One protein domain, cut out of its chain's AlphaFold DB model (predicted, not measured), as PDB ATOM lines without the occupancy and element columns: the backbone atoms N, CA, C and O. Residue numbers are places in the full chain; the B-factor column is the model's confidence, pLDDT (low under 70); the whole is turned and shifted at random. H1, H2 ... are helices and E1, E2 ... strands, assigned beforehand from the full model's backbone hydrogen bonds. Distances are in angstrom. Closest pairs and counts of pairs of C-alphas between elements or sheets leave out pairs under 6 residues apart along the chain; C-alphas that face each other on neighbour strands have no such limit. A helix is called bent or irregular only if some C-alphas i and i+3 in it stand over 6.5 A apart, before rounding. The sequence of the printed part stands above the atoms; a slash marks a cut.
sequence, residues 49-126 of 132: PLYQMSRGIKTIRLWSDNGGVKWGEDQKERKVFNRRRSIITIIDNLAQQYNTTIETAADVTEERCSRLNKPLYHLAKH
ATOM      1  N   PRO A  49      -3.943  -2.524  -8.738       54.78
ATOM      2  CA  PRO A  49      -4.520  -1.329  -8.154       54.78
ATOM      3  C   PRO A  49      -4.103  -0.158  -9.046       54.78
ATOM      4  O   PRO A  49      -2.909   0.109  -9.209       54.78
ATOM      5  N   LEU A  50      -5.076   0.486  -9.699       52.62
ATOM      6  CA  LEU A  50      -4.788   1.620 -10.565       52.62
ATOM      7  C   LEU A  50      -4.441   2.781  -9.643       52.62
ATOM      8  O   LEU A  50      -5.319   3.433  -9.078       52.62
ATOM      9  N   TYR A  51      -3.149   2.960  -9.420       57.41
ATOM     10  CA  TYR A  51      -2.638   4.019  -8.582       57.41
ATOM     11  C   TYR A  51      -2.496   5.282  -9.414       57.41
ATOM     12  O   TYR A  51      -1.791   5.295 -10.422       57.41
ATOM     13  N   GLN A  52      -3.149   6.351  -8.975       59.88
ATOM     14  CA  GLN A  52      -2.954   7.672  -9.546       59.88
ATOM     15  C   GLN A  52      -2.257   8.547  -8.504       59.88
ATOM     16  O   GLN A  52      -2.678   8.618  -7.350       59.88
ATOM     17  N   MET A  53      -1.174   9.212  -8.899       56.91
ATOM     18  CA  MET A  53      -0.574  10.262  -8.077       56.91
ATOM     19  C   MET A  53      -1.353  11.558  -8.293       56.91
ATOM     20  O   MET A  53      -1.367  12.098  -9.396       56.91
ATOM     21  N   SER A  54      -1.949  12.098  -7.232       55.31
ATOM     22  CA  SER A  54      -2.483  13.462  -7.218       55.31
ATOM     23  C   SER A  54      -1.865  14.221  -6.053       55.31
ATOM     24  O   SER A  54      -1.962  13.794  -4.907       55.31
ATOM     25  N   ARG A  55      -1.193  15.348  -6.333       57.41
ATOM     26  CA  ARG A  55      -0.580  16.220  -5.305       57.41
ATOM     27  C   ARG A  55       0.395  15.507  -4.344       57.41
ATOM     28  O   ARG A  55       0.577  15.948  -3.215       57.41
ATOM     29  N   GLY A  56       1.029  14.418  -4.788       62.66
ATOM     30  CA  GLY A  56       1.970  13.639  -3.973       62.66
ATOM     31  C   GLY A  56       1.328  12.615  -3.028       62.66
ATOM     32  O   GLY A  56       2.034  12.085  -2.175       62.66
ATOM     33  N   ILE A  57       0.027  12.336  -3.183       57.00
ATOM     34  CA  ILE A  57      -0.707  11.273  -2.485       57.00
ATOM     35  C   ILE A  57      -1.203  10.266  -3.531       57.00
ATOM     36  O   ILE A  57      -1.794  10.650  -4.545       57.00
ATOM     37  N   LYS A  58      -0.954   8.977  -3.299       64.31
ATOM     38  CA  LYS A  58      -1.491   7.870  -4.093       64.31
ATOM     39  C   LYS A  58      -2.958   7.664  -3.733       64.31
ATOM     40  O   LYS A  58      -3.316   7.397  -2.585       64.31
ATOM     41  N   THR A  59      -3.819   7.789  -4.729       60.81
ATOM     42  CA  THR A  59      -5.218   7.386  -4.619       60.81
ATOM     43  C   THR A  59      -5.366   5.958  -5.120       60.81
ATOM     44  O   THR A  59      -4.708   5.540  -6.079       60.81
ATOM     45  N   ILE A  60      -6.209   5.185  -4.440       63.75
ATOM     46  CA  ILE A  60      -6.519   3.807  -4.807       63.75
ATOM     47  C   ILE A  60      -7.899   3.794  -5.447       63.75
ATOM     48  O   ILE A  60      -8.850   4.397  -4.937       63.75
ATOM     49  N   ARG A  61      -8.013   3.092  -6.572       60.81
ATOM     50  CA  ARG A  61      -9.306   2.768  -7.156       60.81
ATOM     51  C   ARG A  61     -10.004   1.718  -6.287       60.81
ATOM     52  O   ARG A  61      -9.504   0.606  -6.153       60.81
ATOM     53  N   LEU A  62     -11.162   2.066  -5.736       60.19
ATOM     54  CA  LEU A  62     -12.084   1.146  -5.079       60.19
ATOM     55  C   LEU A  62     -13.283   0.918  -6.004       60.19
ATOM     56  O   LEU A  62     -13.859   1.867  -6.544       60.19
ATOM     57  N   TRP A  63     -13.649  -0.344  -6.203       56.16
ATOM     58  CA  TRP A  63     -14.906  -0.685  -6.859       56.16
ATOM     59  C   TRP A  63     -16.055  -0.433  -5.880       56.16
ATOM     60  O   TRP A  63     -15.956  -0.784  -4.707       56.16
ATOM     61  N   SER A  64     -17.109   0.231  -6.351       54.75
ATOM     62  CA  SER A  64     -18.345   0.441  -5.597       54.75
ATOM     63  C   SER A  64     -19.391  -0.578  -6.040       54.75
ATOM     64  O   SER A  64     -19.478  -0.878  -7.229       54.75
ATOM     65  N   ASP A  65     -20.244  -1.016  -5.113       62.31
ATOM     66  CA  ASP A  65     -21.272  -2.049  -5.342       62.31
ATOM     67  C   ASP A  65     -22.273  -1.716  -6.473       62.31
ATOM     68  O   ASP A  65     -22.899  -2.607  -7.034       62.31
ATOM     69  N   ASN A  66     -22.357  -0.446  -6.888       70.94
ATOM     70  CA  ASN A  66     -23.175   0.020  -8.015       70.94
ATOM     71  C   ASN A  66     -22.441   0.002  -9.377       70.94
ATOM     72  O   ASN A  66     -22.858   0.689 -10.308       70.94
ATOM     73  N   GLY A  67     -21.306  -0.695  -9.500       68.25
ATOM     74  CA  GLY A  67     -20.497  -0.720 -10.731       68.25
ATOM     75  C   GLY A  67     -19.741   0.587 -11.019       68.25
ATOM     76  O   GLY A  67     -19.158   0.754 -12.089       68.25
ATOM     77  N   GLY A  68     -19.735   1.520 -10.064       63.25
ATOM     78  CA  GLY A  68     -19.033   2.797 -10.151       63.25
ATOM     79  C   GLY A  68     -17.592   2.712  -9.647       63.25
ATOM     80  O   GLY A  68     -17.283   2.002  -8.689       63.25
ATOM     81  N   VAL A  69     -16.704   3.489 -10.263       60.59
ATOM     82  CA  VAL A  69     -15.331   3.670  -9.786       60.59
ATOM     83  C   VAL A  69     -15.307   4.762  -8.715       60.59
ATOM     84  O   VAL A  69     -15.591   5.922  -9.013       60.59
ATOM     85  N   LYS A  70     -14.923   4.413  -7.482       69.94
ATOM     86  CA  LYS A  70     -14.705   5.373  -6.393       69.94
ATOM     87  C   LYS A  70     -13.213   5.504  -6.110       69.94
ATOM     88  O   LYS A  70     -12.505   4.516  -5.948       69.94
ATOM     89  N   TRP A  71     -12.724   6.733  -6.025       66.25
ATOM     90  CA  TRP A  71     -11.351   7.000  -5.606       66.25
ATOM     91  C   TRP A  71     -11.307   7.158  -4.090       66.25
ATOM     92  O   TRP A  71     -12.016   7.993  -3.530       66.25
ATOM     93  N   GLY A  72     -10.502   6.331  -3.428       67.25
ATOM     94  CA  GLY A  72     -10.189   6.463  -2.010       67.25
ATOM     95  C   GLY A  72      -8.771   6.989  -1.836       67.25
ATOM     96  O   GLY A  72      -7.843   6.510  -2.489       67.25
ATOM     97  N   GLU A  73      -8.582   7.968  -0.957       66.69
ATOM     98  CA  GLU A  73      -7.239   8.290  -0.481       66.69
ATOM     99  C   GLU A  73      -6.762   7.184   0.459       66.69
ATOM    100  O   GLU A  73      -7.467   6.814   1.404       66.69
ATOM    101  N   ASP A  74      -5.550   6.684   0.226       74.12
ATOM    102  CA  ASP A  74      -4.893   5.808   1.183       74.12
ATOM    103  C   ASP A  74      -4.569   6.614   2.449       74.12
ATOM    104  O   ASP A  74      -3.686   7.476   2.465       74.12
ATOM    105  N   GLN A  75      -5.296   6.341   3.534       76.75
ATOM    106  CA  GLN A  75      -5.103   7.018   4.818       76.75
ATOM    107  C   GLN A  75      -3.692   6.803   5.377       76.75
ATOM    108  O   GLN A  75      -3.135   7.695   6.027       76.75
ATOM    109  N   LYS A  76      -3.075   5.647   5.097       74.88
ATOM    110  CA  LYS A  76      -1.695   5.360   5.497       74.88
ATOM    111  C   LYS A  76      -0.732   6.257   4.732       74.88
ATOM    112  O   LYS A  76       0.164   6.847   5.338       74.88
ATOM    113  N   GLU A  77      -0.947   6.424   3.433       72.94
ATOM    114  CA  GLU A  77      -0.114   7.302   2.619       72.94
ATOM    115  C   GLU A  77      -0.303   8.778   2.964       72.94
ATOM    116  O   GLU A  77       0.679   9.501   3.128       72.94
ATOM    117  N   ARG A  78      -1.544   9.219   3.190       77.38
ATOM    118  CA  ARG A  78      -1.844  10.576   3.657       77.38
ATOM    119  C   ARG A  78      -1.141  10.887   4.979       77.38
ATOM    120  O   ARG A  78      -0.575  11.969   5.138       77.38
ATOM    121  N   LYS A  79      -1.116   9.935   5.919       78.38
ATOM    122  CA  LYS A  79      -0.388  10.080   7.190       78.38
ATOM    123  C   LYS A  79       1.120  10.229   6.966       78.38
ATOM    124  O   LYS A  79       1.740  11.101   7.573       78.38
ATOM    125  N   VAL A  80       1.706   9.424   6.076       75.25
ATOM    126  CA  VAL A  80       3.133   9.520   5.713       75.25
ATOM    127  C   VAL A  80       3.442  10.854   5.028       75.25
ATOM    128  O   VAL A  80       4.424  11.506   5.383       75.25
ATOM    129  N   PHE A  81       2.595  11.297   4.100       77.62
ATOM    130  CA  PHE A  81       2.732  12.576   3.407       77.62
ATOM    131  C   PHE A  81       2.685  13.759   4.381       77.62
ATOM    132  O   PHE A  81       3.585  14.599   4.380       77.62
ATOM    133  N   ASN A  82       1.691  13.792   5.273       80.81
ATOM    134  CA  ASN A  82       1.561  14.851   6.276       80.81
ATOM    135  C   ASN A  82       2.756  14.883   7.229       80.81
ATOM    136  O   ASN A  82       3.257  15.960   7.552       80.81
ATOM    137  N   ARG A  83       3.262  13.711   7.629       79.81
ATOM    138  CA  ARG A  83       4.470  13.614   8.453       79.81
ATOM    139  C   ARG A  83       5.688  14.194   7.734       79.81
ATOM    140  O   ARG A  83       6.409  14.988   8.326       79.81
ATOM    141  N   ARG A  84       5.896  13.853   6.458       81.31
ATOM    142  CA  ARG A  84       6.994  14.415   5.648       81.31
ATOM    143  C   ARG A  84       6.879  15.927   5.516       81.31
ATOM    144  O   ARG A  84       7.855  16.629   5.745       81.31
ATOM    145  N   ARG A  85       5.681  16.424   5.204       82.94
ATOM    146  CA  ARG A  85       5.418  17.862   5.098       82.94
ATOM    147  C   ARG A  85       5.743  18.587   6.404       82.94
ATOM    148  O   ARG A  85       6.407  19.613   6.366       82.94
ATOM    149  N   SER A  86       5.336  18.023   7.541       84.44
ATOM    150  CA  SER A  86       5.637  18.582   8.860       84.44
ATOM    151  C   SER A  86       7.142  18.650   9.137       84.44
ATOM    152  O   SER A  86       7.608  19.681   9.610       84.44
ATOM    153  N   ILE A  87       7.905  17.603   8.804       82.00
ATOM    154  CA  ILE A  87       9.367  17.588   8.981       82.00
ATOM    155  C   ILE A  87      10.033  18.663   8.114       82.00
ATOM    156  O   ILE A  87      10.871  19.408   8.611       82.00
ATOM    157  N   ILE A  88       9.622  18.792   6.850       84.69
ATOM    158  CA  ILE A  88      10.154  19.814   5.936       84.69
ATOM    159  C   ILE A  88       9.908  21.218   6.495       84.69
ATOM    160  O   ILE A  88      10.824  22.030   6.515       84.69
ATOM    161  N   THR A  89       8.701  21.493   6.998       86.88
ATOM    162  CA  THR A  89       8.381  22.788   7.615       86.88
ATOM    163  C   THR A  89       9.245  23.075   8.844       86.88
ATOM    164  O   THR A  89       9.664  24.209   9.038       86.88
ATOM    165  N   ILE A  90       9.547  22.067   9.667       85.19
ATOM    166  CA  ILE A  90      10.427  22.239  10.834       85.19
ATOM    167  C   ILE A  90      11.852  22.590  10.393       85.19
ATOM    168  O   ILE A  90      12.436  23.523  10.939       85.19
ATOM    169  N   ILE A  91      12.391  21.880   9.400       83.31
ATOM    170  CA  ILE A  91      13.739  22.130   8.869       83.31
ATOM    171  C   ILE A  91      13.824  23.530   8.249       83.31
ATOM    172  O   ILE A  91      14.773  24.256   8.527       83.31
ATOM    173  N   ASP A  92      12.825  23.923   7.458       87.38
ATOM    174  CA  ASP A  92      12.766  25.247   6.827       87.38
ATOM    175  C   ASP A  92      12.721  26.367   7.876       87.38
ATOM    176  O   ASP A  92      13.528  27.295   7.841       87.38
ATOM    177  N   ASN A  93      11.865  26.224   8.892       90.00
ATOM    178  CA  ASN A  93      11.794  27.177   9.997       90.00
ATOM    179  C   ASN A  93      13.114  27.263  10.776       90.00
ATOM    180  O   ASN A  93      13.521  28.356  11.157       90.00
ATOM    181  N   LEU A  94      13.800  26.138  11.015       83.81
ATOM    182  CA  LEU A  94      15.100  26.126  11.693       83.81
ATOM    183  C   LEU A  94      16.180  26.817  10.857       83.81
ATOM    184  O   LEU A  94      16.918  27.644  11.389       83.81
ATOM    185  N   ALA A  95      16.246  26.520   9.558       87.12
ATOM    186  CA  ALA A  95      17.191  27.156   8.646       87.12
ATOM    187  C   ALA A  95      16.987  28.678   8.615       87.12
ATOM    188  O   ALA A  95      17.953  29.433   8.721       87.12
ATOM    189  N   GLN A  96      15.729  29.130   8.566       90.31
ATOM    190  CA  GLN A  96      15.381  30.552   8.623       90.31
ATOM    191  C   GLN A  96      15.713  31.176   9.984       90.31
ATOM    192  O   GLN A  96      16.341  32.230  10.039       90.31
ATOM    193  N   GLN A  97      15.331  30.525  11.086       91.94
ATOM    194  CA  GLN A  97      15.513  31.050  12.442       91.94
ATOM    195  C   GLN A  97      16.991  31.230  12.802       91.94
ATOM    196  O   GLN A  97      17.352  32.197  13.471       91.94
ATOM    197  N   TYR A  98      17.842  30.298  12.377       91.50
ATOM    198  CA  TYR A  98      19.269  30.314  12.692       91.50
ATOM    199  C   TYR A  98      20.134  30.854  11.544       91.50
ATOM    200  O   TYR A  98      21.356  30.885  11.673       91.50
ATOM    201  N   ASN A  99      19.515  31.297  10.439       93.62
ATOM    202  CA  ASN A  99      20.188  31.749   9.219       93.62
ATOM    203  C   ASN A  99      21.265  30.750   8.740       93.62
ATOM    204  O   ASN A  99      22.388  31.129   8.402       93.62
ATOM    205  N   THR A 100      20.926  29.458   8.767       90.69
ATOM    206  CA  THR A 100      21.809  28.349   8.377       90.69
ATOM    207  C   THR A 100      21.359  27.746   7.058       90.69
ATOM    208  O   THR A 100      20.281  28.038   6.539       90.69
ATOM    209  N   THR A 101      22.166  26.837   6.516       90.50
ATOM    210  CA  THR A 101      21.732  26.019   5.387       90.50
ATOM    211  C   THR A 101      20.680  24.998   5.827       90.50
ATOM    212  O   THR A 101      20.616  24.592   6.993       90.50
ATOM    213  N   ILE A 102      19.858  24.572   4.865       80.69
ATOM    214  CA  ILE A 102      18.853  23.513   5.036       80.69
ATOM    215  C   ILE A 102      19.514  22.193   5.444       80.69
ATOM    216  O   ILE A 102      18.949  21.471   6.255       80.69
ATOM    217  N   GLU A 103      20.704  21.891   4.915       81.94
ATOM    218  CA  GLU A 103      21.475  20.689   5.266       81.94
ATOM    219  C   GLU A 103      21.817  20.679   6.758       81.94
ATOM    220  O   GLU A 103      21.422  19.763   7.471       81.94
ATOM    221  N   THR A 104      22.415  21.760   7.269       83.56
ATOM    222  CA  THR A 104      22.735  21.874   8.699       83.56
ATOM    223  C   THR A 104      21.480  21.830   9.576       83.56
ATOM    224  O   THR A 104      21.477  21.213  10.639       83.56
ATOM    225  N   ALA A 105      20.382  22.452   9.139       80.44
ATOM    226  CA  ALA A 105      19.113  22.387   9.859       80.44
ATOM    227  C   ALA A 105      18.503  20.973   9.852       80.44
ATOM    228  O   ALA A 105      17.899  20.556  10.848       80.44
ATOM    229  N   ALA A 106      18.665  20.220   8.761       78.25
ATOM    230  CA  ALA A 106      18.235  18.833   8.655       78.25
ATOM    231  C   ALA A 106      19.031  17.934   9.609       78.25
ATOM    232  O   ALA A 106      18.404  17.202  10.374       78.25
ATOM    233  N   ASP A 107      20.357  18.079   9.659       83.19
ATOM    234  CA  ASP A 107      21.231  17.326  10.569       83.19
ATOM    235  C   ASP A 107      20.850  17.557  12.041       83.19
ATOM    236  O   ASP A 107      20.663  16.614  12.813       83.19
ATOM    237  N   VAL A 108      20.629  18.821  12.430       79.88
ATOM    238  CA  VAL A 108      20.166  19.183  13.785       79.88
ATOM    239  C   VAL A 108      18.799  18.562  14.093       79.88
ATOM    240  O   VAL A 108      18.529  18.151  15.227       79.88
ATOM    241  N   THR A 109      17.914  18.489  13.098       77.56
ATOM    242  CA  THR A 109      16.584  17.885  13.252       77.56
ATOM    243  C   THR A 109      16.680  16.364  13.389       77.56
ATOM    244  O   THR A 109      16.011  15.790  14.248       77.56
ATOM    245  N   GLU A 110      17.536  15.709  12.604       77.25
ATOM    246  CA  GLU A 110      17.796  14.271  12.683       77.25
ATOM    247  C   GLU A 110      18.412  13.879  14.032       77.25
ATOM    248  O   GLU A 110      17.951  12.917  14.658       77.25
ATOM    249  N   GLU A 111      19.376  14.655  14.541       76.94
ATOM    250  CA  GLU A 111      19.966  14.436  15.866       76.94
ATOM    251  C   GLU A 111      18.899  14.540  16.966       76.94
ATOM    252  O   GLU A 111      18.782  13.659  17.827       76.94
ATOM    253  N   ARG A 112      18.058  15.583  16.921       74.00
ATOM    254  CA  ARG A 112      16.965  15.783  17.886       74.00
ATOM    255  C   ARG A 112      15.925  14.667  17.817       74.00
ATOM    256  O   ARG A 112      15.551  14.127  18.858       74.00
ATOM    257  N   CYS A 113      15.483  14.276  16.621       68.94
ATOM    258  CA  CYS A 113      14.548  13.165  16.438       68.94
ATOM    259  C   CYS A 113      15.136  11.836  16.934       68.94
ATOM    260  O   CYS A 113      14.450  11.073  17.611       68.94
ATOM    261  N   SER A 114      16.415  11.576  16.665       66.19
ATOM    262  CA  SER A 114      17.107  10.364  17.117       66.19
ATOM    263  C   SER A 114      17.253  10.310  18.637       66.19
ATOM    264  O   SER A 114      17.056   9.257  19.248       66.19
ATOM    265  N   ARG A 115      17.537  11.449  19.278       64.56
ATOM    266  CA  ARG A 115      17.592  11.567  20.743       64.56
ATOM    267  C   ARG A 115      16.229  11.349  21.398       64.56
ATOM    268  O   ARG A 115      16.178  10.706  22.439       64.56
ATOM    269  N   LEU A 116      15.147  11.823  20.780       60.75
ATOM    270  CA  LEU A 116      13.772  11.628  21.262       60.75
ATOM    271  C   LEU A 116      13.243  10.198  21.047       60.75
ATOM    272  O   LEU A 116      12.376   9.751  21.793       60.75
ATOM    273  N   ASN A 117      13.791   9.445  20.090       57.09
ATOM    274  CA  ASN A 117      13.410   8.045  19.872       57.09
ATOM    275  C   ASN A 117      14.023   7.072  20.900       57.09
ATOM    276  O   ASN A 117      13.469   5.997  21.120       57.09
ATOM    277  N   LYS A 118      15.128   7.439  21.567       51.41
ATOM    278  CA  LYS A 118      15.743   6.615  22.628       51.41
ATOM    279  C   LYS A 118      14.849   6.433  23.875       51.41
ATOM    280  O   LYS A 118      14.702   5.292  24.304       51.41
ATOM    281  N   PRO A 119      14.202   7.469  24.451       51.66
ATOM    282  CA  PRO A 119      13.296   7.288  25.591       51.66
ATOM    283  C   PRO A 119      11.954   6.628  25.224       51.66
ATOM    284  O   PRO A 119      11.370   5.952  26.067       51.66
ATOM    285  N   LEU A 120      11.482   6.742  23.974       46.41
ATOM    286  CA  LEU A 120      10.260   6.051  23.525       46.41
ATOM    287  C   LEU A 120      10.421   4.524  23.489       46.41
ATOM    288  O   LEU A 120       9.470   3.802  23.773       46.41
ATOM    289  N   TYR A 121      11.627   4.029  23.194       44.94
ATOM    290  CA  TYR A 121      11.929   2.595  23.239       44.94
ATOM    291  C   TYR A 121      11.865   2.030  24.667       44.94
ATOM    292  O   TYR A 121      11.509   0.872  24.859       44.94
ATOM    293  N   HIS A 122      12.173   2.851  25.677       43.75
ATOM    294  CA  HIS A 122      12.044   2.459  27.079       43.75
ATOM    295  C   HIS A 122      10.585   2.478  27.555       43.75
ATOM    296  O   HIS A 122      10.186   1.550  28.245       43.75
ATOM    297  N   LEU A 123       9.767   3.449  27.130       43.25
ATOM    298  CA  LEU A 123       8.327   3.474  27.438       43.25
ATOM    299  C   LEU A 123       7.590   2.249  26.871       43.25
ATOM    300  O   LEU A 123       6.926   1.540  27.616       43.25
ATOM    301  N   ALA A 124       7.813   1.914  25.597       43.34
ATOM    302  CA  ALA A 124       7.175   0.751  24.973       43.34
ATOM    303  C   ALA A 124       7.592  -0.598  25.595       43.34
ATOM    304  O   ALA A 124       6.849  -1.567  25.503       43.34
ATOM    305  N   LYS A 125       8.771  -0.673  26.230       45.50
ATOM    306  CA  LYS A 125       9.266  -1.893  26.887       45.50
ATOM    307  C   LYS A 125       8.703  -2.086  28.301       45.50
ATOM    308  O   LYS A 125       8.769  -3.191  28.827       45.50
ATOM    309  N   HIS A 126       8.173  -1.033  28.922       45.78
ATOM    310  CA  HIS A 126       7.598  -1.096  30.268       45.78
ATOM    311  C   HIS A 126       6.063  -1.221  30.277       45.78
ATOM    312  O   HIS A 126       5.506  -1.579  31.309       45.78
TER     313      HIS A 126
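AT A GLANCE: This is residues 49 to 126 of the 132 residues of the protein "GCR1_C domain-containing protein" of Absidia glauca (UniProt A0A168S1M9). A small twisted sheet of three strands, E1, E2 and E3, sits at one end of a long helix, H1, and a second long helix, H2, folds back from the other end of H1 to make a V. Residues 111 to 126 of H2 stick out free, away from both H1 and the sheet. The printed part has 78 residues, with three named strands and then two named helices in the order E1, E2, E3, H1, H2; the sheet's order is E1, E2, E3, antiparallel throughout, and the class is mixed, helices and strands. The whole is extended, with a radius of gyration of the C-alphas of 18.8 A, and its flat outline spans 55 by 40 by 15 A.

HOW THE PARTS SIT: E1, residues 51 to 54, and E2, residues 57 to 63, form an antiparallel hairpin with directions at 134 degrees; N 57 and O 54 are within hydrogen-bond range at 3.0 A. E2 and E3, residues 69 to 73, form the next antiparallel hairpin at 145 degrees, with N 62 and O 70 at 2.8 A. The three strands are a meander, each strand the antiparallel neighbour of the one before. E1 and E3 are the edge strands, and they are apart. The sheet is strongly twisted, but only just, with C-alphas up to 4.1 A off its best plane. H1, residues 75 to 98, is on the sheet but only grazes it with residues 75 to 82; the closest C-alphas of E2 and H1 are those of Ile 57 and Arg 78, 6.3 A apart. H1 and H2, residues 102 to 126, touch through residues 90 to 95 and 102 to 109 alone, the closest C-alphas being those of Ala 95 and Ala 105, 5.3 A apart. Their lines stand at a steep tilt of 53 degrees, opposite ways. H2 is not on the sheet and is apart from E1, E2 and E3. Each O i to N i+4 pair in H1 is within hydrogen-bond range; in H2, 17 of 21 are.

IN THESE COORDINATES: E1, residues 51 to 54, begins at C-alpha 51 (-2.638, 4.019, -8.582). E2, residues 57 to 63, is 19.1 A long, and E3 covers residues 69 to 73. H1, residues 75 to 98, measures 34.6 A from C-alpha 75 (-5.103, 7.018, 4.818). H2, residues 102 to 126, measures 37.0 A and ends at C-alpha 126 (7.598, -1.096, 30.268). H2 is neither bent nor irregular, but only just: C-alphas 116 and 119 are 6.1 A apart.

THE WHOLE: The two C-alphas farthest apart are those of Asn 66 and Asn 99, at 56.4 A. The printed part has no cut, and its four links are tight. The mean pLDDT of the printed part is 70.2; residues 49 to 65, 67 to 73 and 113 to 126 are under 70.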